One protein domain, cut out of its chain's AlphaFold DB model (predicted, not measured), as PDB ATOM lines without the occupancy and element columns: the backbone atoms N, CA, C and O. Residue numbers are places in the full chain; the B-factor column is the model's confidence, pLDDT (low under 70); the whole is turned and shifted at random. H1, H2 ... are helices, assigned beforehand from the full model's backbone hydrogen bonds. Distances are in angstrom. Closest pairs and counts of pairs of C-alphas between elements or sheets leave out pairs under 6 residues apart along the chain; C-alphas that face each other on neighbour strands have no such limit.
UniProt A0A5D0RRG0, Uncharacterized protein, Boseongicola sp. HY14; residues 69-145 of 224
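Overview. This is residues 69 to 145 of the 224 residues of an uncharacterized protein of Boseongicola sp. HY14 (UniProt A0A5D0RRG0). Two helices, H4 and H5, make a V with its corner at residues 127 and 128; H3 packs on both arms from one side, while H2 and H1 cover the other side, H2 on H4 and H1 on H5. From the H3 side a long loop swings away, and its residues 105 to 111 stick out. The printed part has 77 residues with five named helices, H1 to H5 in chain order, and no named strand: the class is all helix. It is compact, with a radius of gyration of the C-alphas of 11.9 A, and spans 31 by 26 by 23 A.

Arrangement. Start with H1, residues 76 to 79, and H2, residues 83 to 91; they touch only at the corner by their link, the closest C-alphas, Glu 78 and Phe 85, being 5.6 A apart. H3, residues 93 to 104, only just touches H2, with 3 pairs of C-alphas within 8 A, and only at the corner: its residues 95 to 96 alone do so, and C-alphas 89 and 96 are the closest at 5.8 A. Go on to H4, residues 117 to 126, which touches H3 at a shallow tilt of 29 degrees, the same way; the closest C-alphas are Arg 96 and Ile 120, 6.6 A. H4 also touches H2 at a steep tilt of 43 degrees, opposite ways, closest at C-alphas 89 and 117, 5.7 A. Last comes H5, residues 129 to 143, touching residues 98 to 103 of H3 at a steep tilt of 39 degrees, opposite ways, with C-alphas 102 and 135 closest at 6.9 A. Residues 136 to 140 of H5 touch H1, where C-alphas 79 and 136 are closest at 7.0 A. H4 and H5 are close but not clearly touching: C-alphas 124 and 132 are closest at 7.0 A. H2 and H5 are apart. Every O i to N i+4 pair is within hydrogen-bond range in H3, H4 and H5, and 4 of 5 are in H2; H1 is too short for such a pair.

Along the chain. Find C-alpha 76 at (17.488, -26.239, 5.629), where H1 begins; it runs 5.6 A to Leu 79. H2 runs 13.3 A from Glu 83 to Arg 91, and H3 16.7 A from Glu 93 to Val 104. H4 starts at C-alpha 117 (31.026, -11.966, 4.437) and runs 14.3 A to Ala 126. H5, the longest, runs 21.0 A from Asp 129 to C-alpha 143 at (24.256, -28.289, 10.468).

Size, cuts and confidence. The C-alphas farthest apart are those of Asp 77 and Gly 108, 32.7 A. The printed part has no cut. The link from H3 to H4, residues 105 to 116, is long; the other links are tight. Mean pLDDT of the printed part is 84.6, and residues 106 to 114 are under 70.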
ATOM      1  N   TYR A  69      21.134 -26.529  13.163       90.06
ATOM      2  CA  TYR A  69      19.918 -25.938  12.583       90.06
ATOM      3  C   TYR A  69      19.090 -25.270  13.666       90.06
ATOM      4  O   TYR A  69      18.698 -24.112  13.542       90.06
ATOM      5  N   THR A  70      18.870 -25.989  14.757       85.19
ATOM      6  CA  THR A  70      18.098 -25.465  15.863       85.19
ATOM      7  C   THR A  70      18.904 -24.445  16.647       85.19
ATOM      8  O   THR A  70      18.386 -23.365  16.912       85.19
ATOM      9  N   ALA A  71      20.171 -24.736  16.960       84.31
ATOM     10  CA  ALA A  71      21.015 -23.852  17.767       84.31
ATOM     11  C   ALA A  71      21.207 -22.455  17.143       84.31
ATOM     12  O   ALA A  71      21.207 -21.457  17.865       84.31
ATOM     13  N   TYR A  72      21.305 -22.378  15.811       87.44
ATOM     14  CA  TYR A  72      21.448 -21.127  15.059       87.44
ATOM     15  C   TYR A  72      20.134 -20.549  14.524       87.44
ATOM     16  O   TYR A  72      20.144 -19.482  13.907       87.44
ATOM     17  N   ASP A  73      19.008 -21.228  14.752       87.38
ATOM     18  CA  ASP A  73      17.704 -20.869  14.188       87.38
ATOM     19  C   ASP A  73      17.777 -20.679  12.660       87.38
ATOM     20  O   ASP A  73      17.554 -19.596  12.106       87.38
ATOM     21  N   VAL A  74      18.181 -21.760  11.988       89.81
ATOM     22  CA  VAL A  74      18.355 -21.857  10.536       89.81
ATOM     23  C   VAL A  74      17.487 -22.987  10.008       89.81
ATOM     24  O   VAL A  74      17.534 -24.117  10.492       89.81
ATOM     25  N   SER A  75      16.722 -22.715   8.958       89.44
ATOM     26  CA  SER A  75      16.019 -23.747   8.205       89.44
ATOM     27  C   SER A  75      16.906 -24.340   7.095       89.44
ATOM     28  O   SER A  75      17.730 -23.636   6.506       89.44
ATOM     29  N   PRO A  76      16.723 -25.622   6.719       88.38
ATOM     30  CA  PRO A  76      17.488 -26.239   5.629       88.38
ATOM     31  C   PRO A  76      17.400 -25.509   4.281       88.38
ATOM     32  O   PRO A  76      18.324 -25.601   3.469       88.38
ATOM     33  N   ASP A  77      16.307 -24.785   4.033       87.00
ATOM     34  CA  ASP A  77      16.106 -24.028   2.797       87.00
ATOM     35  C   ASP A  77      16.966 -22.756   2.734       87.00
ATOM     36  O   ASP A  77      17.352 -22.345   1.641       87.00
ATOM     37  N   GLU A  78      17.338 -22.172   3.878       88.19
ATOM     38  CA  GLU A  78      18.234 -21.005   3.937       88.19
ATOM     39  C   GLU A  78      19.687 -21.358   3.580       88.19
ATOM     40  O   GLU A  78      20.461 -20.483   3.199       88.19
ATOM     41  N   LEU A  79      20.054 -22.647   3.604       87.38
ATOM     42  CA  LEU A  79      21.364 -23.129   3.144       87.38
ATOM     43  C   LEU A  79      21.488 -23.227   1.614       87.38
ATOM     44  O   LEU A  79      22.536 -23.625   1.094       87.38
ATOM     45  N   GLN A  80      20.429 -22.901   0.871       86.12
ATOM     46  CA  GLN A  80      20.497 -22.805  -0.583       86.12
ATOM     47  C   GLN A  80      21.191 -21.499  -0.978       86.12
ATOM     48  O   GLN A  80      20.735 -20.419  -0.615       86.12
ATOM     49  N   PHE A  81      22.268 -21.586  -1.768       83.38
ATOM     50  CA  PHE A  81      23.003 -20.400  -2.219       83.38
ATOM     51  C   PHE A  81      22.084 -19.422  -2.969       83.38
ATOM     52  O   PHE A  81      21.591 -19.714  -4.060       83.38
ATOM     53  N   GLY A  82      21.873 -18.258  -2.360       82.38
ATOM     54  CA  GLY A  82      20.958 -17.203  -2.780       82.38
ATOM     55  C   GLY A  82      21.022 -16.035  -1.792       82.38
ATOM     56  O   GLY A  82      21.858 -16.040  -0.897       82.38
ATOM     57  N   GLU A  83      20.142 -15.042  -1.938       78.25
ATOM     58  CA  GLU A  83      20.143 -13.826  -1.100       78.25
ATOM     59  C   GLU A  83      20.115 -14.149   0.405       78.25
ATOM     60  O   GLU A  83      20.996 -13.706   1.132       78.25
ATOM     61  N   GLY A  84      19.213 -15.039   0.839       82.88
ATOM     62  CA  GLY A  84      19.103 -15.436   2.249       82.88
ATOM     63  C   GLY A  84      20.304 -16.214   2.801       82.88
ATOM     64  O   GLY A  84      20.508 -16.233   4.007       82.88
ATOM     65  N   PHE A  85      21.141 -16.815   1.948       88.56
ATOM     66  CA  PHE A  85      22.359 -17.488   2.410       88.56
ATOM     67  C   PHE A  85      23.416 -16.486   2.886       88.56
ATOM     68  O   PHE A  85      24.153 -16.762   3.826       88.56
ATOM     69  N   TYR A  86      23.503 -15.317   2.247       87.81
ATOM     70  CA  TYR A  86      24.477 -14.294   2.636       87.81
ATOM     71  C   TYR A  86      24.095 -13.618   3.956       87.81
ATOM     72  O   TYR A  86      24.984 -13.299   4.740       87.81
ATOM     73  N   ASP A  87      22.797 -13.524   4.257       88.94
ATOM     74  CA  ASP A  87      22.323 -13.102   5.578       88.94
ATOM     75  C   ASP A  87      22.783 -14.081   6.678       88.94
ATOM     76  O   ASP A  87      23.128 -13.663   7.784       88.94
ATOM     77  N   LEU A  88      22.855 -15.389   6.379       90.50
ATOM     78  CA  LEU A  88      23.424 -16.370   7.312       90.50
ATOM     79  C   LEU A  88      24.918 -16.151   7.544       90.50
ATOM     80  O   LEU A  88      25.378 -16.339   8.665       90.50
ATOM     81  N   LEU A  89      25.670 -15.756   6.512       89.88
ATOM     82  CA  LEU A  89      27.096 -15.465   6.659       89.88
ATOM     83  C   LEU A  89      27.335 -14.268   7.569       89.88
ATOM     84  O   LEU A  89      28.286 -14.303   8.337       89.88
ATOM     85  N   ASP A  90      26.493 -13.238   7.515       87.00
ATOM     86  CA  ASP A  90      26.596 -12.097   8.431       87.00
ATOM     87  C   ASP A  90      26.236 -12.483   9.870       87.00
ATOM     88  O   ASP A  90      26.847 -11.981  10.814       87.00
ATOM     89  N   ARG A  91      25.259 -13.379  10.039       87.75
ATOM     90  CA  ARG A  91      24.742 -13.787  11.350       87.75
ATOM     91  C   ARG A  91      25.601 -14.827  12.069       87.75
ATOM     92  O   ARG A  91      25.615 -14.809  13.290       87.75
ATOM     93  N   ILE A  92      26.244 -15.738  11.338       89.44
ATOM     94  CA  ILE A  92      26.937 -16.905  11.901       89.44
ATOM     95  C   ILE A  92      28.406 -16.835  11.485       89.44
ATOM     96  O   ILE A  92      28.765 -17.158  10.349       89.44
ATOM     97  N   GLU A  93      29.263 -16.401  12.403       86.25
ATOM     98  CA  GLU A  93      30.705 -16.326  12.183       86.25
ATOM     99  C   GLU A  93      31.317 -17.694  11.903       86.25
ATOM    100  O   GLU A  93      32.075 -17.853  10.939       86.25
ATOM    101  N   GLU A  94      30.906 -18.704  12.660       87.62
ATOM    102  CA  GLU A  94      31.429 -20.055  12.515       87.62
ATOM    103  C   GLU A  94      31.108 -20.650  11.131       87.62
ATOM    104  O   GLU A  94      31.914 -21.376  10.544       87.62
ATOM    105  N   LEU A  95      29.980 -20.261  10.523       90.31
ATOM    106  CA  LEU A  95      29.636 -20.653   9.156       90.31
ATOM    107  C   LEU A  95      30.640 -20.094   8.136       90.31
ATOM    108  O   LEU A  95      31.005 -20.798   7.188       90.31
ATOM    109  N   ARG A  96      31.119 -18.854   8.317       89.25
ATOM    110  CA  ARG A  96      32.134 -18.250   7.433       89.25
ATOM    111  C   ARG A  96      33.436 -19.046   7.491       89.25
ATOM    112  O   ARG A  96      33.973 -19.415   6.442       89.25
ATOM    113  N   SER A  97      33.884 -19.378   8.700       85.44
ATOM    114  CA  SER A  97      35.058 -20.221   8.946       85.44
ATOM    115  C   SER A  97      34.911 -21.596   8.292       85.44
ATOM    116  O   SER A  97      35.773 -22.034   7.528       85.44
ATOM    117  N   GLU A  98      33.782 -22.266   8.511       89.19
ATOM    118  CA  GLU A  98      33.533 -23.615   7.998       89.19
ATOM    119  C   GLU A  98      33.452 -23.672   6.463       89.19
ATOM    120  O   GLU A  98      33.865 -24.673   5.856       89.19
ATOM    121  N   ILE A  99      32.962 -22.611   5.817       90.50
ATOM    122  CA  ILE A  99      32.982 -22.479   4.355       90.50
ATOM    123  C   ILE A  99      34.403 -22.289   3.853       90.50
ATOM    124  O   ILE A  99      34.799 -22.977   2.912       90.50
ATOM    125  N   TYR A 100      35.164 -21.386   4.471       86.88
ATOM    126  CA  TYR A 100      36.541 -21.122   4.077       86.88
ATOM    127  C   TYR A 100      37.381 -22.405   4.110       86.88
ATOM    128  O   TYR A 100      37.957 -22.787   3.088       86.88
ATOM    129  N   TRP A 101      37.357 -23.137   5.231       84.88
ATOM    130  CA  TRP A 101      38.104 -24.389   5.389       84.88
ATOM    131  C   TRP A 101      37.749 -25.436   4.326       84.88
ATOM    132  O   TRP A 101      38.635 -26.102   3.792       84.88
ATOM    133  N   ARG A 102      36.464 -25.566   3.970       88.12
ATOM    134  CA  ARG A 102      35.999 -26.541   2.963       88.12
ATOM    135  C   ARG A 102      36.245 -26.112   1.522       88.12
ATOM    136  O   ARG A 102      36.358 -26.968   0.646       88.12
ATOM    137  N   ALA A 103      36.245 -24.812   1.251       85.19
ATOM    138  CA  ALA A 103      36.371 -24.279  -0.100       85.19
ATOM    139  C   ALA A 103      37.830 -24.036  -0.504       85.19
ATOM    140  O   ALA A 103      38.179 -24.281  -1.662       85.19
ATOM    141  N   VAL A 104      38.662 -23.566   0.429       79.69
ATOM    142  CA  VAL A 104      40.070 -23.221   0.187       79.69
ATOM    143  C   VAL A 104      41.006 -24.394   0.477       79.69
ATOM    144  O   VAL A 104      42.029 -24.495  -0.192       79.69
ATOM    145  N   GLU A 105      40.640 -25.300   1.396       73.12
ATOM    146  CA  GLU A 105      41.503 -26.405   1.854       73.12
ATOM    147  C   GLU A 105      42.941 -25.909   2.179       73.12
ATOM    148  O   GLU A 105      43.901 -26.405   1.588       73.12
ATOM    149  N   PRO A 106      43.117 -24.882   3.038       66.94
ATOM    150  CA  PRO A 106      44.415 -24.231   3.223       66.94
ATOM    151  C   PRO A 106      45.463 -25.185   3.829       66.94
ATOM    152  O   PRO A 106      45.172 -26.020   4.689       66.94
ATOM    153  N   ASP A 107      46.708 -25.048   3.372       59.41
ATOM    154  CA  ASP A 107      47.845 -25.848   3.828       59.41
ATOM    155  C   ASP A 107      48.424 -25.276   5.147       59.41
ATOM    156  O   ASP A 107      49.449 -24.594   5.127       59.41
ATOM    157  N   GLY A 108      47.823 -25.582   6.307       59.47
ATOM    158  CA  GLY A 108      48.423 -25.323   7.634       59.47
ATOM    159  C   GLY A 108      47.595 -24.474   8.612       59.47
ATOM    160  O   GLY A 108      46.383 -24.361   8.462       59.47
ATOM    161  N   ASP A 109      48.273 -23.916   9.629       55.59
ATOM    162  CA  ASP A 109      47.733 -22.985  10.645       55.59
ATOM    163  C   ASP A 109      47.733 -21.540  10.103       55.59
ATOM    164  O   ASP A 109      48.382 -20.655  10.667       55.59
ATOM    165  N   ASP A 110      47.080 -21.289   8.963       57.81
ATOM    166  CA  ASP A 110      46.816 -19.903   8.567       57.81
ATOM    167  C   ASP A 110      45.926 -19.277   9.655       57.81
ATOM    168  O   ASP A 110      44.808 -19.741   9.891       57.81
ATOM    169  N   GLU A 111      46.455 -18.277  10.371       52.84
ATOM    170  CA  GLU A 111      45.723 -17.575  11.427       52.84
ATOM    171  C   GLU A 111      44.437 -16.981  10.833       52.84
ATOM    172  O   GLU A 111      44.460 -16.203   9.876       52.84
ATOM    173  N   LEU A 112      43.309 -17.425  11.392       55.03
ATOM    174  CA  LEU A 112      41.946 -17.059  11.023       55.03
ATOM    175  C   LEU A 112      41.671 -15.605  11.432       55.03
ATOM    176  O   LEU A 112      41.032 -15.365  12.450       55.03
ATOM    177  N   GLU A 113      42.176 -14.626  10.685       54.44
ATOM    178  CA  GLU A 113      41.827 -13.219  10.915       54.44
ATOM    179  C   GLU A 113      40.774 -12.756   9.894       54.44
ATOM    180  O   GLU A 113      41.057 -12.583   8.708       54.44
ATOM    181  N   ASP A 114      39.548 -12.571  10.396       60.84
ATOM    182  CA  ASP A 114      38.440 -11.805   9.817       60.84
ATOM    183  C   ASP A 114      38.049 -12.146   8.366       60.84
ATOM    184  O   ASP A 114      38.209 -11.354   7.431       60.84
ATOM    185  N   TYR A 115      37.426 -13.312   8.165       70.75
ATOM    186  CA  TYR A 115      36.739 -13.605   6.907       70.75
ATOM    187  C   TYR A 115      35.442 -12.810   6.794       70.75
ATOM    188  O   TYR A 115      34.371 -13.271   7.190       70.75
ATOM    189  N   GLU A 116      35.541 -11.608   6.230       82.56
ATOM    190  CA  GLU A 116      34.376 -10.787   5.918       82.56
ATOM    191  C   GLU A 116      33.406 -11.542   4.995       82.56
ATOM    192  O   GLU A 116      33.811 -12.209   4.033       82.56
ATOM    193  N   THR A 117      32.106 -11.374   5.239       84.19
ATOM    194  CA  THR A 117      31.026 -11.966   4.437       84.19
ATOM    195  C   THR A 117      31.216 -11.749   2.940       84.19
ATOM    196  O   THR A 117      31.017 -12.674   2.154       84.19
ATOM    197  N   GLY A 118      31.668 -10.558   2.534       85.62
ATOM    198  CA  GLY A 118      31.932 -10.239   1.130       85.62
ATOM    199  C   GLY A 118      32.999 -11.137   0.496       85.62
ATOM    200  O   GLY A 118      32.814 -11.613  -0.622       85.62
ATOM    201  N   MET A 119      34.078 -11.442   1.220       87.75
ATOM    202  CA  MET A 119      35.146 -12.309   0.719       87.75
ATOM    203  C   MET A 119      34.665 -13.759   0.570       87.75
ATOM    204  O   MET A 119      34.938 -14.409  -0.441       87.75
ATOM    205  N   ILE A 120      33.914 -14.262   1.554       90.12
ATOM    206  CA  ILE A 120      33.329 -15.606   1.491       90.12
ATOM    207  C   ILE A 120      32.297 -15.699   0.364       90.12
ATOM    208  O   ILE A 120      32.262 -16.696  -0.359       90.12
ATOM    209  N   ALA A 121      31.505 -14.649   0.158       89.50
ATOM    210  CA  ALA A 121      30.547 -14.589  -0.933       89.50
ATOM    211  C   ALA A 121      31.230 -14.675  -2.304       89.50
ATOM    212  O   ALA A 121      30.839 -15.500  -3.132       89.50
ATOM    213  N   GLU A 122      32.294 -13.894  -2.515       89.94
ATOM    214  CA  GLU A 122      33.097 -13.942  -3.740       89.94
ATOM    215  C   GLU A 122      33.743 -15.318  -3.956       89.94
ATOM    216  O   GLU A 122      33.762 -15.826  -5.081       89.94
ATOM    217  N   LEU A 123      34.234 -15.952  -2.886       89.88
ATOM    218  CA  LEU A 123      34.800 -17.298  -2.936       89.88
ATOM    219  C   LEU A 123      33.761 -18.321  -3.401       89.88
ATOM    220  O   LEU A 123      34.024 -19.072  -4.343       89.88
ATOM    221  N   ILE A 124      32.577 -18.334  -2.780       90.19
ATOM    222  CA  ILE A 124      31.466 -19.203  -3.187       90.19
ATOM    223  C   ILE A 124      31.115 -18.933  -4.647       90.19
ATOM    224  O   ILE A 124      30.901 -19.878  -5.412       90.19
ATOM    225  N   ASP A 125      31.112 -17.663  -5.059       90.56
ATOM    226  CA  ASP A 125      30.769 -17.291  -6.422       90.56
ATOM    227  C   ASP A 125      31.808 -17.699  -7.474       90.56
ATOM    228  O   ASP A 125      31.466 -17.991  -8.627       90.56
ATOM    229  N   ALA A 126      33.068 -17.827  -7.082       91.69
ATOM    230  CA  ALA A 126      34.119 -18.344  -7.943       91.69
ATOM    231  C   ALA A 126      34.105 -19.883  -8.070       91.69
ATOM    232  O   ALA A 126      34.721 -20.425  -8.995       91.69
ATOM    233  N   LEU A 127      33.416 -20.610  -7.177       90.44
ATOM    234  CA  LEU A 127      33.413 -22.074  -7.190       90.44
ATOM    235  C   LEU A 127      32.645 -22.645  -8.400       90.44
ATOM    236  O   LEU A 127      31.522 -22.213  -8.686       90.44
ATOM    237  N   PRO A 128      33.177 -23.698  -9.056       93.12
ATOM    238  CA  PRO A 128      32.433 -24.473 -10.048       93.12
ATOM    239  C   PRO A 128      31.169 -25.114  -9.459       93.12
ATOM    240  O   PRO A 128      31.193 -25.572  -8.316       93.12
ATOM    241  N   ASP A 129      30.116 -25.283 -10.266       90.88
ATOM    242  CA  ASP A 129      28.825 -25.866  -9.845       90.88
ATOM    243  C   ASP A 129      28.964 -27.184  -9.069       90.88
ATOM    244  O   ASP A 129      28.279 -27.418  -8.072       90.88
ATOM    245  N   GLN A 130      29.888 -28.053  -9.496       91.94
ATOM    246  CA  GLN A 130      30.152 -29.321  -8.818       91.94
ATOM    247  C   GLN A 130      30.707 -29.113  -7.402       91.94
ATOM    248  O   GLN A 130      30.291 -29.805  -6.474       91.94
ATOM    249  N   LYS A 131      31.633 -28.164  -7.231       90.38
ATOM    250  CA  LYS A 131      32.218 -27.820  -5.930       90.38
ATOM    251  C   LYS A 131      31.201 -27.094  -5.046       90.38
ATOM    252  O   LYS A 131      31.120 -27.423  -3.872       90.38
ATOM    253  N   ARG A 132      30.356 -26.217  -5.605       90.31
ATOM    254  CA  ARG A 132      29.223 -25.615  -4.877       90.31
ATOM    255  C   ARG A 132      28.244 -26.677  -4.371       90.31
ATOM    256  O   ARG A 132      27.886 -26.687  -3.199       90.31
ATOM    257  N   THR A 133      27.858 -27.621  -5.227       91.25
ATOM    258  CA  THR A 133      26.952 -28.723  -4.848       91.25
ATOM    259  C   THR A 133      27.551 -29.596  -3.742       91.25
ATOM    260  O   THR A 133      26.839 -30.075  -2.860       91.25
ATOM    261  N   GLU A 134      28.863 -29.829  -3.790       92.44
ATOM    262  CA  GLU A 134      29.576 -30.549  -2.737       92.44
ATOM    263  C   GLU A 134      29.589 -29.763  -1.423       92.44
ATOM    264  O   GLU A 134      29.196 -30.312  -0.397       92.44
ATOM    265  N   LEU A 135      29.965 -28.484  -1.474       91.62
ATOM    266  CA  LEU A 135      29.997 -27.590  -0.321       91.62
ATOM    267  C   LEU A 135      28.632 -27.524   0.369       91.62
ATOM    268  O   LEU A 135      28.553 -27.776   1.565       91.62
ATOM    269  N   SER A 136      27.548 -27.297  -0.378       91.44
ATOM    270  CA  SER A 136      26.185 -27.251   0.175       91.44
ATOM    271  C   SER A 136      25.832 -28.529   0.950       91.44
ATOM    272  O   SER A 136      25.334 -28.463   2.070       91.44
ATOM    273  N   ARG A 137      26.187 -29.708   0.423       92.00
ATOM    274  CA  ARG A 137      25.957 -30.984   1.122       92.00
ATOM    275  C   ARG A 137      26.801 -31.127   2.387       92.00
ATOM    276  O   ARG A 137      26.360 -31.741   3.354       92.00
ATOM    277  N   GLN A 138      28.033 -30.627   2.365       93.44
ATOM    278  CA  GLN A 138      28.912 -30.658   3.533       93.44
ATOM    279  C   GLN A 138      28.421 -29.711   4.629       93.44
ATOM    280  O   GLN A 138      28.457 -30.096   5.793       93.44
ATOM    281  N   LEU A 139      27.917 -28.531   4.258       93.62
ATOM    282  CA  LEU A 139      27.298 -27.592   5.192       93.62
ATOM    283  C   LEU A 139      26.029 -28.184   5.799       93.62
ATOM    284  O   LEU A 139      25.901 -28.185   7.013       93.62
ATOM    285  N   GLN A 140      25.146 -28.787   4.997       93.00
ATOM    286  CA  GLN A 140      23.952 -29.458   5.525       93.00
ATOM    287  C   GLN A 140      24.302 -30.512   6.581       93.00
ATOM    288  O   GLN A 140      23.710 -30.522   7.651       93.00
ATOM    289  N   ARG A 141      25.313 -31.352   6.320       93.00
ATOM    290  CA  ARG A 141      25.790 -32.344   7.300       93.00
ATOM    291  C   ARG A 141      26.397 -31.715   8.546       93.00
ATOM    292  O   ARG A 141      26.270 -32.274   9.624       93.00
ATOM    293  N   TRP A 142      27.100 -30.597   8.396       93.12
ATOM    294  CA  TRP A 142      27.638 -29.863   9.537       93.12
ATOM    295  C   TRP A 142      26.507 -29.286  10.400       93.12
ATOM    296  O   TRP A 142      26.551 -29.417  11.620       93.12
ATOM    297  N   PHE A 143      25.445 -28.771   9.771       93.06
ATOM    298  CA  PHE A 143      24.256 -28.289  10.468       93.06
ATOM    299  C   PHE A 143      23.468 -29.399  11.190       93.06
ATOM    300  O   PHE A 143      22.857 -29.135  12.220       93.06
ATOM    301  N   GLU A 144      23.515 -30.639  10.693       92.19
ATOM    302  CA  GLU A 144      22.947 -31.830  11.356       92.19
ATOM    303  C   GLU A 144      23.755 -32.295  12.585       92.19
ATOM    304  O   GLU A 144      23.299 -33.173  13.317       92.19
ATOM    305  N   CYS A 145      24.965 -31.770  12.803       89.19
ATOM    306  CA  CYS A 145      25.807 -32.155  13.935       89.19
ATOM    307  C   CYS A 145      25.558 -31.258  15.153       89.19
ATOM    308  O   CYS A 145      25.246 -30.073  15.013       89.19
TER     309      CYS A 145